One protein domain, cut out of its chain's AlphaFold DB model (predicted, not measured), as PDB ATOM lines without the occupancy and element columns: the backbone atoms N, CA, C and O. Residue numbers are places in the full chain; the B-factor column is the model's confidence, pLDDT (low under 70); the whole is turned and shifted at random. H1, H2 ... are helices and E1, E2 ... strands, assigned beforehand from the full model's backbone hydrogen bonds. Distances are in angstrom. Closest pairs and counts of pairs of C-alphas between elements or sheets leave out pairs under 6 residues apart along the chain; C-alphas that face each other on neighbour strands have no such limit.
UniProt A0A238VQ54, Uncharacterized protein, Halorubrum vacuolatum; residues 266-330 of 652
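Overview. This is residues 266 to 330 of the 652 residues of an uncharacterized protein of Halorubrum vacuolatum (UniProt A0A238VQ54). A small sheet of three antiparallel strands has one long helix, H2, crossing one face, while a short helix, H1, only grazes the sheet. H1 lies at one end of the longest axis and residues 328 to 330 at the other. The printed part has 65 residues, with two named helices and three named strands in the order H1 E1 E2 E3 H2; the sheet's order is E1 - E2 - E3 and the class is mixed. It is compact, with a radius of gyration of the C-alphas of 11.6 A, and elongated in outline, spanning 36 by 22 by 17 A.

Along the chain. Find C-alpha 266 at (138.369, 128.903, 156.718), where H1, residues 266 to 272, begins. E1, residues 274 to 281, runs 20.4 A from C-alpha 274 at (139.217, 142.029, 162.212). E2, residues 284 to 290, covers 20.0 A, and E3 is residues 301 to 304. H2, residues 312 to 327, runs 22.6 A to C-alpha 327 at (124.387, 154.665, 158.388).

Arrangement. E1, E2 and E3 form a meander, each strand the antiparallel neighbour of the one before. In the hairpin of E1 and E2, look at N 279 and O 286, 2.9 A apart; in that of E2 and E3, at N 287 and O 303, 2.8 A. H2 is on the sheet at a height of 8.7 A, across the strands at 73 degrees to E1 on the local plane; its closest C-alpha pair with E3 is Phe 302 and Ala 315, 5.5 A. H1 and H2 are apart. In both helices every O i to N i+4 pair is within hydrogen-bond range.

Size, cuts and confidence. The C-alphas farthest apart, Gly 268 and Thr 330, are 38.3 A apart. The printed part has no cut, and no link is long. Model confidence is under 70 at residues 281 to 283, 311 to 320, 327 and 329 to 330.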
ATOM      1  N   ILE A 266     139.195 127.688 156.804       81.88
ATOM      2  CA  ILE A 266     138.369 128.903 156.718       81.88
ATOM      3  C   ILE A 266     138.113 129.472 158.113       81.88
ATOM      4  O   ILE A 266     138.315 130.661 158.347       81.88
ATOM      5  N   ARG A 267     137.782 128.620 159.087       82.31
ATOM      6  CA  ARG A 267     137.609 129.039 160.483       82.31
ATOM      7  C   ARG A 267     138.882 129.648 161.074       82.31
ATOM      8  O   ARG A 267     138.805 130.629 161.811       82.31
ATOM      9  N   GLY A 268     140.050 129.091 160.748       84.12
ATOM     10  CA  GLY A 268     141.341 129.648 161.155       84.12
ATOM     11  C   GLY A 268     141.557 131.067 160.622       84.12
ATOM     12  O   GLY A 268     142.007 131.936 161.365       84.12
ATOM     13  N   ARG A 269     141.159 131.325 159.371       88.69
ATOM     14  CA  ARG A 269     141.216 132.662 158.759       88.69
ATOM     15  C   ARG A 269     140.243 133.636 159.424       88.69
ATOM     16  O   ARG A 269     140.633 134.758 159.724       88.69
ATOM     17  N   LEU A 270     139.016 133.202 159.718       89.12
ATOM     18  CA  LEU A 270     138.008 134.031 160.392       89.12
ATOM     19  C   LEU A 270     138.454 134.461 161.796       89.12
ATOM     20  O   LEU A 270     138.243 135.605 162.176       89.12
ATOM     21  N   GLN A 271     139.138 133.593 162.548       89.31
ATOM     22  CA  GLN A 271     139.690 133.934 163.872       89.31
ATOM     23  C   GLN A 271     140.811 134.984 163.830       89.31
ATOM     24  O   GLN A 271     141.098 135.620 164.846       89.31
ATOM     25  N   GLU A 272     141.481 135.133 162.686       88.44
ATOM     26  CA  GLU A 272     142.530 136.131 162.462       88.44
ATOM     27  C   GLU A 272     141.999 137.422 161.808       88.44
ATOM     28  O   GLU A 272     142.744 138.401 161.716       88.44
ATOM     29  N   ALA A 273     140.732 137.432 161.374       90.88
ATOM     30  CA  ALA A 273     140.071 138.591 160.784       90.88
ATOM     31  C   ALA A 273     139.832 139.703 161.821       90.88
ATOM     32  O   ALA A 273     139.877 139.486 163.037       90.88
ATOM     33  N   ASN A 274     139.585 140.922 161.343       92.19
ATOM     34  CA  ASN A 274     139.217 142.029 162.212       92.19
ATOM     35  C   ASN A 274     137.704 142.009 162.475       92.19
ATOM     36  O   ASN A 274     136.912 141.660 161.607       92.19
ATOM     37  N   THR A 275     137.298 142.371 163.693       93.38
ATOM     38  CA  THR A 275     135.880 142.517 164.036       93.38
ATOM     39  C   THR A 275     135.444 143.936 163.704       93.38
ATOM     40  O   THR A 275     135.823 144.873 164.410       93.38
ATOM     41  N   ALA A 276     134.660 144.088 162.638       90.44
ATOM     42  CA  ALA A 276     134.086 145.366 162.237       90.44
ATOM     43  C   ALA A 276     132.979 145.789 163.214       90.44
ATOM     44  O   ALA A 276     133.012 146.894 163.754       90.44
ATOM     45  N   ALA A 277     132.057 144.870 163.511       92.25
ATOM     46  CA  ALA A 277     130.975 145.081 164.465       92.25
ATOM     47  C   ALA A 277     130.581 143.782 165.177       92.25
ATOM     48  O   ALA A 277     130.802 142.673 164.683       92.25
ATOM     49  N   ARG A 278     129.968 143.940 166.351       93.69
ATOM     50  CA  ARG A 278     129.220 142.884 167.036       93.69
ATOM     51  C   ARG A 278     127.754 143.277 166.978       93.69
ATOM     52  O   ARG A 278     127.413 144.328 167.505       93.69
ATOM     53  N   VAL A 279     126.943 142.457 166.324       83.94
ATOM     54  CA  VAL A 279     125.520 142.706 166.088       83.94
ATOM     55  C   VAL A 279     124.715 141.769 166.971       83.94
ATOM     56  O   VAL A 279     125.010 140.577 167.018       83.94
ATOM     57  N   THR A 280     123.712 142.295 167.660       80.69
ATOM     58  CA  THR A 280     122.806 141.515 168.501       80.69
ATOM     59  C   THR A 280     121.424 141.494 167.862       80.69
ATOM     60  O   THR A 280     120.873 142.542 167.538       80.69
ATOM     61  N   ILE A 281     120.881 140.294 167.647       67.62
ATOM     62  CA  ILE A 281     119.533 140.074 167.103       67.62
ATOM     63  C   ILE A 281     118.848 139.049 168.003       67.62
ATOM     64  O   ILE A 281     119.419 137.990 168.273       67.62
ATOM     65  N   ASP A 282     117.662 139.378 168.514       62.00
ATOM     66  CA  ASP A 282     116.871 138.531 169.422       62.00
ATOM     67  C   ASP A 282     117.670 138.006 170.632       62.00
ATOM     68  O   ASP A 282     117.546 136.857 171.065       62.00
ATOM     69  N   GLY A 283     118.553 138.855 171.172       68.19
ATOM     70  CA  GLY A 283     119.424 138.528 172.304       68.19
ATOM     71  C   GLY A 283     120.574 137.566 171.983       68.19
ATOM     72  O   GLY A 283     121.237 137.084 172.906       68.19
ATOM     73  N   ARG A 284     120.826 137.274 170.700       74.50
ATOM     74  CA  ARG A 284     121.972 136.488 170.223       74.50
ATOM     75  C   ARG A 284     123.014 137.388 169.582       74.50
ATOM     76  O   ARG A 284     122.690 138.248 168.774       74.50
ATOM     77  N   ASP A 285     124.271 137.134 169.921       86.62
ATOM     78  CA  ASP A 285     125.413 137.876 169.402       86.62
ATOM     79  C   ASP A 285     125.994 137.238 168.136       86.62
ATOM     80  O   ASP A 285     126.355 136.055 168.119       86.62
ATOM     81  N   TYR A 286     126.206 138.077 167.134       88.12
ATOM     82  CA  TYR A 286     126.853 137.766 165.869       88.12
ATOM     83  C   TYR A 286     128.039 138.705 165.637       88.12
ATOM     84  O   TYR A 286     128.115 139.808 166.191       88.12
ATOM     85  N   LEU A 287     128.996 138.268 164.824       92.69
ATOM     86  CA  LEU A 287     130.171 139.049 164.454       92.69
ATOM     87  C   LEU A 287     130.144 139.352 162.960       92.69
ATOM     88  O   LEU A 287     130.004 138.442 162.139       92.69
ATOM     89  N   VAL A 288     130.352 140.626 162.632       93.81
ATOM     90  CA  VAL A 288     130.677 141.090 161.283       93.81
ATOM     91  C   VAL A 288     132.188 141.241 161.214       93.81
ATOM     92  O   VAL A 288     132.781 142.009 161.981       93.81
ATOM     93  N   LEU A 289     132.816 140.473 160.333       93.62
ATOM     94  CA  LEU A 289     134.263 140.425 160.180       93.62
ATOM     95  C   LEU A 289     134.684 141.079 158.865       93.62
ATOM     96  O   LEU A 289     134.051 140.855 157.836       93.62
ATOM     97  N   ASP A 290     135.774 141.843 158.903       92.50
ATOM     98  CA  ASP A 290     136.428 142.443 157.738       92.50
ATOM     99  C   ASP A 290     137.921 142.072 157.697       92.50
ATOM    100  O   ASP A 290     138.485 141.511 158.647       92.50
ATOM    101  N   ARG A 291     138.588 142.372 156.573       88.56
ATOM    102  CA  ARG A 291     140.027 142.099 156.364       88.56
ATOM    103  C   ARG A 291     140.411 140.645 156.651       88.56
ATOM    104  O   ARG A 291     141.392 140.363 157.347       88.56
ATOM    105  N   ILE A 292     139.623 139.723 156.113       89.62
ATOM    106  CA  ILE A 292     139.847 138.286 156.254       89.62
ATOM    107  C   ILE A 292     141.162 137.928 155.536       89.62
ATOM    108  O   ILE A 292     141.347 138.305 154.376       89.62
ATOM    109  N   PRO A 293     142.107 137.213 156.180       86.00
ATOM    110  CA  PRO A 293     143.369 136.849 155.546       86.00
ATOM    111  C   PRO A 293     143.144 136.130 154.219       86.00
ATOM    112  O   PRO A 293     142.303 135.240 154.149       86.00
ATOM    113  N   GLU A 294     143.923 136.477 153.195       81.62
ATOM    114  CA  GLU A 294     143.857 135.889 151.843       81.62
ATOM    115  C   GLU A 294     142.576 136.211 151.043       81.62
ATOM    116  O   GLU A 294     142.496 135.822 149.880       81.62
ATOM    117  N   GLU A 295     141.640 136.985 151.608       83.56
ATOM    118  CA  GLU A 295     140.534 137.623 150.882       83.56
ATOM    119  C   GLU A 295     140.867 139.079 150.492       83.56
ATOM    120  O   GLU A 295     141.812 139.671 151.027       83.56
ATOM    121  N   PRO A 296     140.111 139.693 149.560       80.06
ATOM    122  CA  PRO A 296     140.136 141.140 149.346       80.06
ATOM    123  C   PRO A 296     139.820 141.925 150.634       80.06
ATOM    124  O   PRO A 296     138.958 141.521 151.406       80.06
ATOM    125  N   ASP A 297     140.475 143.079 150.834       71.81
ATOM    126  CA  ASP A 297     140.382 143.884 152.072       71.81
ATOM    127  C   ASP A 297     138.946 144.317 152.450       71.81
ATOM    128  O   ASP A 297     138.690 144.590 153.622       71.81
ATOM    129  N   GLU A 298     138.030 144.386 151.479       75.62
ATOM    130  CA  GLU A 298     136.636 144.840 151.643       75.62
ATOM    131  C   GLU A 298     135.632 143.685 151.806       75.62
ATOM    132  O   GLU A 298     134.458 143.929 152.063       75.62
ATOM    133  N   ARG A 299     136.067 142.424 151.688       86.56
ATOM    134  CA  ARG A 299     135.159 141.276 151.778       86.56
ATOM    135  C   ARG A 299     134.730 141.027 153.226       86.56
ATOM    136  O   ARG A 299     135.575 140.826 154.103       86.56
ATOM    137  N   LEU A 300     133.415 140.996 153.443       91.12
ATOM    138  CA  LEU A 300     132.793 140.744 154.741       91.12
ATOM    139  C   LEU A 300     132.569 139.246 155.002       91.12
ATOM    140  O   LEU A 300     132.465 138.439 154.076       91.12
ATOM    141  N   ALA A 301     132.457 138.882 156.279       90.19
ATOM    142  CA  ALA A 301     131.898 137.605 156.717       90.19
ATOM    143  C   ALA A 301     130.999 137.789 157.943       90.19
ATOM    144  O   ALA A 301     131.366 138.472 158.902       90.19
ATOM    145  N   PHE A 302     129.850 137.118 157.930       86.94
ATOM    146  CA  PHE A 302     128.870 137.111 159.010       86.94
ATOM    147  C   PHE A 302     128.961 135.788 159.764       86.94
ATOM    148  O   PHE A 302     128.810 134.709 159.183       86.94
ATOM    149  N   THR A 303     129.265 135.854 161.058       87.69
ATOM    150  CA  THR A 303     129.608 134.666 161.850       87.69
ATOM    151  C   THR A 303     128.941 134.658 163.222       87.69
ATOM    152  O   THR A 303     128.534 135.689 163.754       87.69
ATOM    153  N   THR A 304     128.866 133.477 163.829       88.56
ATOM    154  CA  THR A 304     128.648 133.340 165.275       88.56
ATOM    155  C   THR A 304     129.862 133.849 166.060       88.56
ATOM    156  O   THR A 304     130.963 133.990 165.524       88.56
ATOM    157  N   THR A 305     129.718 134.046 167.373       88.56
ATOM    158  CA  THR A 305     130.848 134.432 168.246       88.56
ATOM    159  C   THR A 305     131.998 133.413 168.279       88.56
ATOM    160  O   THR A 305     133.150 133.787 168.515       88.56
ATOM    161  N   ASP A 306     131.732 132.143 167.959       88.12
ATOM    162  CA  ASP A 306     132.735 131.076 167.827       88.12
ATOM    163  C   ASP A 306     133.352 130.968 166.413       88.12
ATOM    164  O   ASP A 306     134.132 130.040 166.139       88.12
ATOM    165  N   HIS A 307     133.068 131.960 165.557       89.38
ATOM    166  CA  HIS A 307     133.590 132.142 164.199       89.38
ATOM    167  C   HIS A 307     133.161 131.041 163.218       89.38
ATOM    168  O   HIS A 307     133.918 130.669 162.319       89.38
ATOM    169  N   TYR A 308     131.956 130.503 163.399       85.44
ATOM    170  CA  TYR A 308     131.291 129.707 162.367       85.44
ATOM    171  C   TYR A 308     130.507 130.634 161.449       85.44
ATOM    172  O   TYR A 308     129.825 131.533 161.944       85.44
ATOM    173  N   LEU A 309     130.608 130.421 160.138       84.62
ATOM    174  CA  LEU A 309     129.830 131.188 159.169       84.62
ATOM    175  C   LEU A 309     128.342 130.908 159.345       84.62
ATOM    176  O   LEU A 309     127.939 129.757 159.506       84.62
ATOM    177  N   LEU A 310     127.555 131.977 159.306       75.81
ATOM    178  CA  LEU A 310     126.102 131.905 159.335       75.81
ATOM    179  C   LEU A 310     125.563 131.388 157.999       75.81
ATOM    180  O   LEU A 310     126.100 131.720 156.939       75.81
ATOM    181  N   GLU A 311     124.496 130.597 158.076       68.88
ATOM    182  CA  GLU A 311     123.653 130.241 156.933       68.88
ATOM    183  C   GLU A 311     123.010 131.501 156.311       68.88
ATOM    184  O   GLU A 311     123.031 132.562 156.948       68.88
ATOM    185  N   PRO A 312     122.472 131.424 155.078       64.88
ATOM    186  CA  PRO A 312     122.007 132.597 154.334       64.88
ATOM    187  C   PRO A 312     121.047 133.511 155.110       64.88
ATOM    188  O   PRO A 312     121.354 134.688 155.294       64.88
ATOM    189  N   ASP A 313     119.961 132.967 155.666       54.34
ATOM    190  CA  ASP A 313     118.943 133.754 156.381       54.34
ATOM    191  C   ASP A 313     119.508 134.554 157.574       54.34
ATOM    192  O   ASP A 313     119.359 135.782 157.618       54.34
ATOM    193  N   PRO A 314     120.210 133.934 158.547       63.47
ATOM    194  CA  PRO A 314     120.800 134.690 159.646       63.47
ATOM    195  C   PRO A 314     121.920 135.636 159.189       63.47
ATOM    196  O   PRO A 314     122.119 136.676 159.815       63.47
ATOM    197  N   ALA A 315     122.643 135.326 158.108       63.44
ATOM    198  CA  ALA A 315     123.671 136.212 157.567       63.44
ATOM    199  C   ALA A 315     123.072 137.493 156.960       63.44
ATOM    200  O   ALA A 315     123.573 138.583 157.243       63.44
ATOM    201  N   VAL A 316     121.981 137.384 156.195       60.38
ATOM    202  CA  VAL A 316     121.259 138.537 155.631       60.38
ATOM    203  C   VAL A 316     120.680 139.417 156.738       60.38
ATOM    204  O   VAL A 316     120.827 140.640 156.695       60.38
ATOM    205  N   ASN A 317     120.118 138.824 157.792       59.16
ATOM    206  CA  ASN A 317     119.599 139.583 158.934       59.16
ATOM    207  C   ASN A 317     120.694 140.390 159.653       59.16
ATOM    208  O   ASN A 317     120.476 141.545 160.041       59.16
ATOM    209  N   VAL A 318     121.890 139.811 159.800       69.38
ATOM    210  CA  VAL A 318     123.060 140.508 160.353       69.38
ATOM    211  C   VAL A 318     123.544 141.611 159.409       69.38
ATOM    212  O   VAL A 318     123.867 142.697 159.891       69.38
ATOM    213  N   ALA A 319     123.545 141.383 158.092       69.50
ATOM    214  CA  ALA A 319     123.912 142.389 157.096       69.50
ATOM    215  C   ALA A 319     122.975 143.612 157.138       69.50
ATOM    216  O   ALA A 319     123.457 144.740 157.238       69.50
ATOM    217  N   ILE A 320     121.652 143.388 157.176       65.06
ATOM    218  CA  ILE A 320     120.628 144.445 157.295       65.06
ATOM    219  C   ILE A 320     120.863 145.300 158.535       65.06
ATOM    220  O   ILE A 320     120.918 146.532 158.468       65.06
ATOM    221  N   SER A 321     121.045 144.633 159.669       70.56
ATOM    222  CA  SER A 321     121.252 145.281 160.959       70.56
ATOM    223  C   SER A 321     122.556 146.086 160.977       70.56
ATOM    224  O   SER A 321     122.566 147.251 161.375       70.56
ATOM    225  N   TYR A 322     123.653 145.506 160.482       83.62
ATOM    226  CA  TYR A 322     124.957 146.162 160.386       83.62
ATOM    227  C   TYR A 322     124.918 147.409 159.495       83.62
ATOM    228  O   TYR A 322     125.314 148.492 159.935       83.62
ATOM    229  N   ARG A 323     124.393 147.279 158.269       77.94
ATOM    230  CA  ARG A 323     124.331 148.368 157.287       77.94
ATOM    231  C   ARG A 323     123.474 149.529 157.779       77.94
ATOM    232  O   ARG A 323     123.848 150.698 157.624       77.94
ATOM    233  N   PHE A 324     122.332 149.219 158.387       75.31
ATOM    234  CA  PHE A 324     121.489 150.232 159.003       75.31
ATOM    235  C   PHE A 324     122.231 150.972 160.121       75.31
ATOM    236  O   PHE A 324     122.323 152.197 160.089       75.31
ATOM    237  N   CYS A 325     122.814 150.244 161.075       81.50
ATOM    238  CA  CYS A 325     123.464 150.848 162.237       81.50
ATOM    239  C   CYS A 325     124.675 151.715 161.860       81.50
ATOM    240  O   CYS A 325     124.875 152.770 162.461       81.50
ATOM    241  N   GLU A 326     125.455 151.338 160.840       81.12
ATOM    242  CA  GLU A 326     126.560 152.177 160.351       81.12
ATOM    243  C   GLU A 326     126.096 153.497 159.725       81.12
ATOM    244  O   GLU A 326     126.805 154.506 159.795       81.12
ATOM    245  N   SER A 327     124.920 153.500 159.098       69.62
ATOM    246  CA  SER A 327     124.387 154.665 158.388       69.62
ATOM    247  C   SER A 327     123.449 155.527 159.239       69.62
ATOM    248  O   SER A 327     123.170 156.675 158.873       69.62
ATOM    249  N   TYR A 328     122.996 155.024 160.392       74.88
ATOM    250  CA  TYR A 328     122.037 155.712 161.247       74.88
ATOM    251  C   TYR A 328     122.646 156.946 161.935       74.88
ATOM    252  O   TYR A 328     123.553 156.854 162.762       74.88
ATOM    253  N   ASN A 329     122.131 158.134 161.602       68.19
ATOM    254  CA  ASN A 329     122.651 159.421 162.088       68.19
ATOM    255  C   ASN A 329     121.534 160.444 162.375       68.19
ATOM    256  O   ASN A 329     121.678 161.644 162.126       68.19
ATOM    257  N   THR A 330     120.384 159.974 162.849       68.19
ATOM    258  CA  THR A 330     119.266 160.851 163.217       68.19
ATOM    259  C   THR A 330     119.352 161.223 164.696       68.19
ATOM    260  O   THR A 330     119.694 160.378 165.506       68.19
TER     261      THR A 330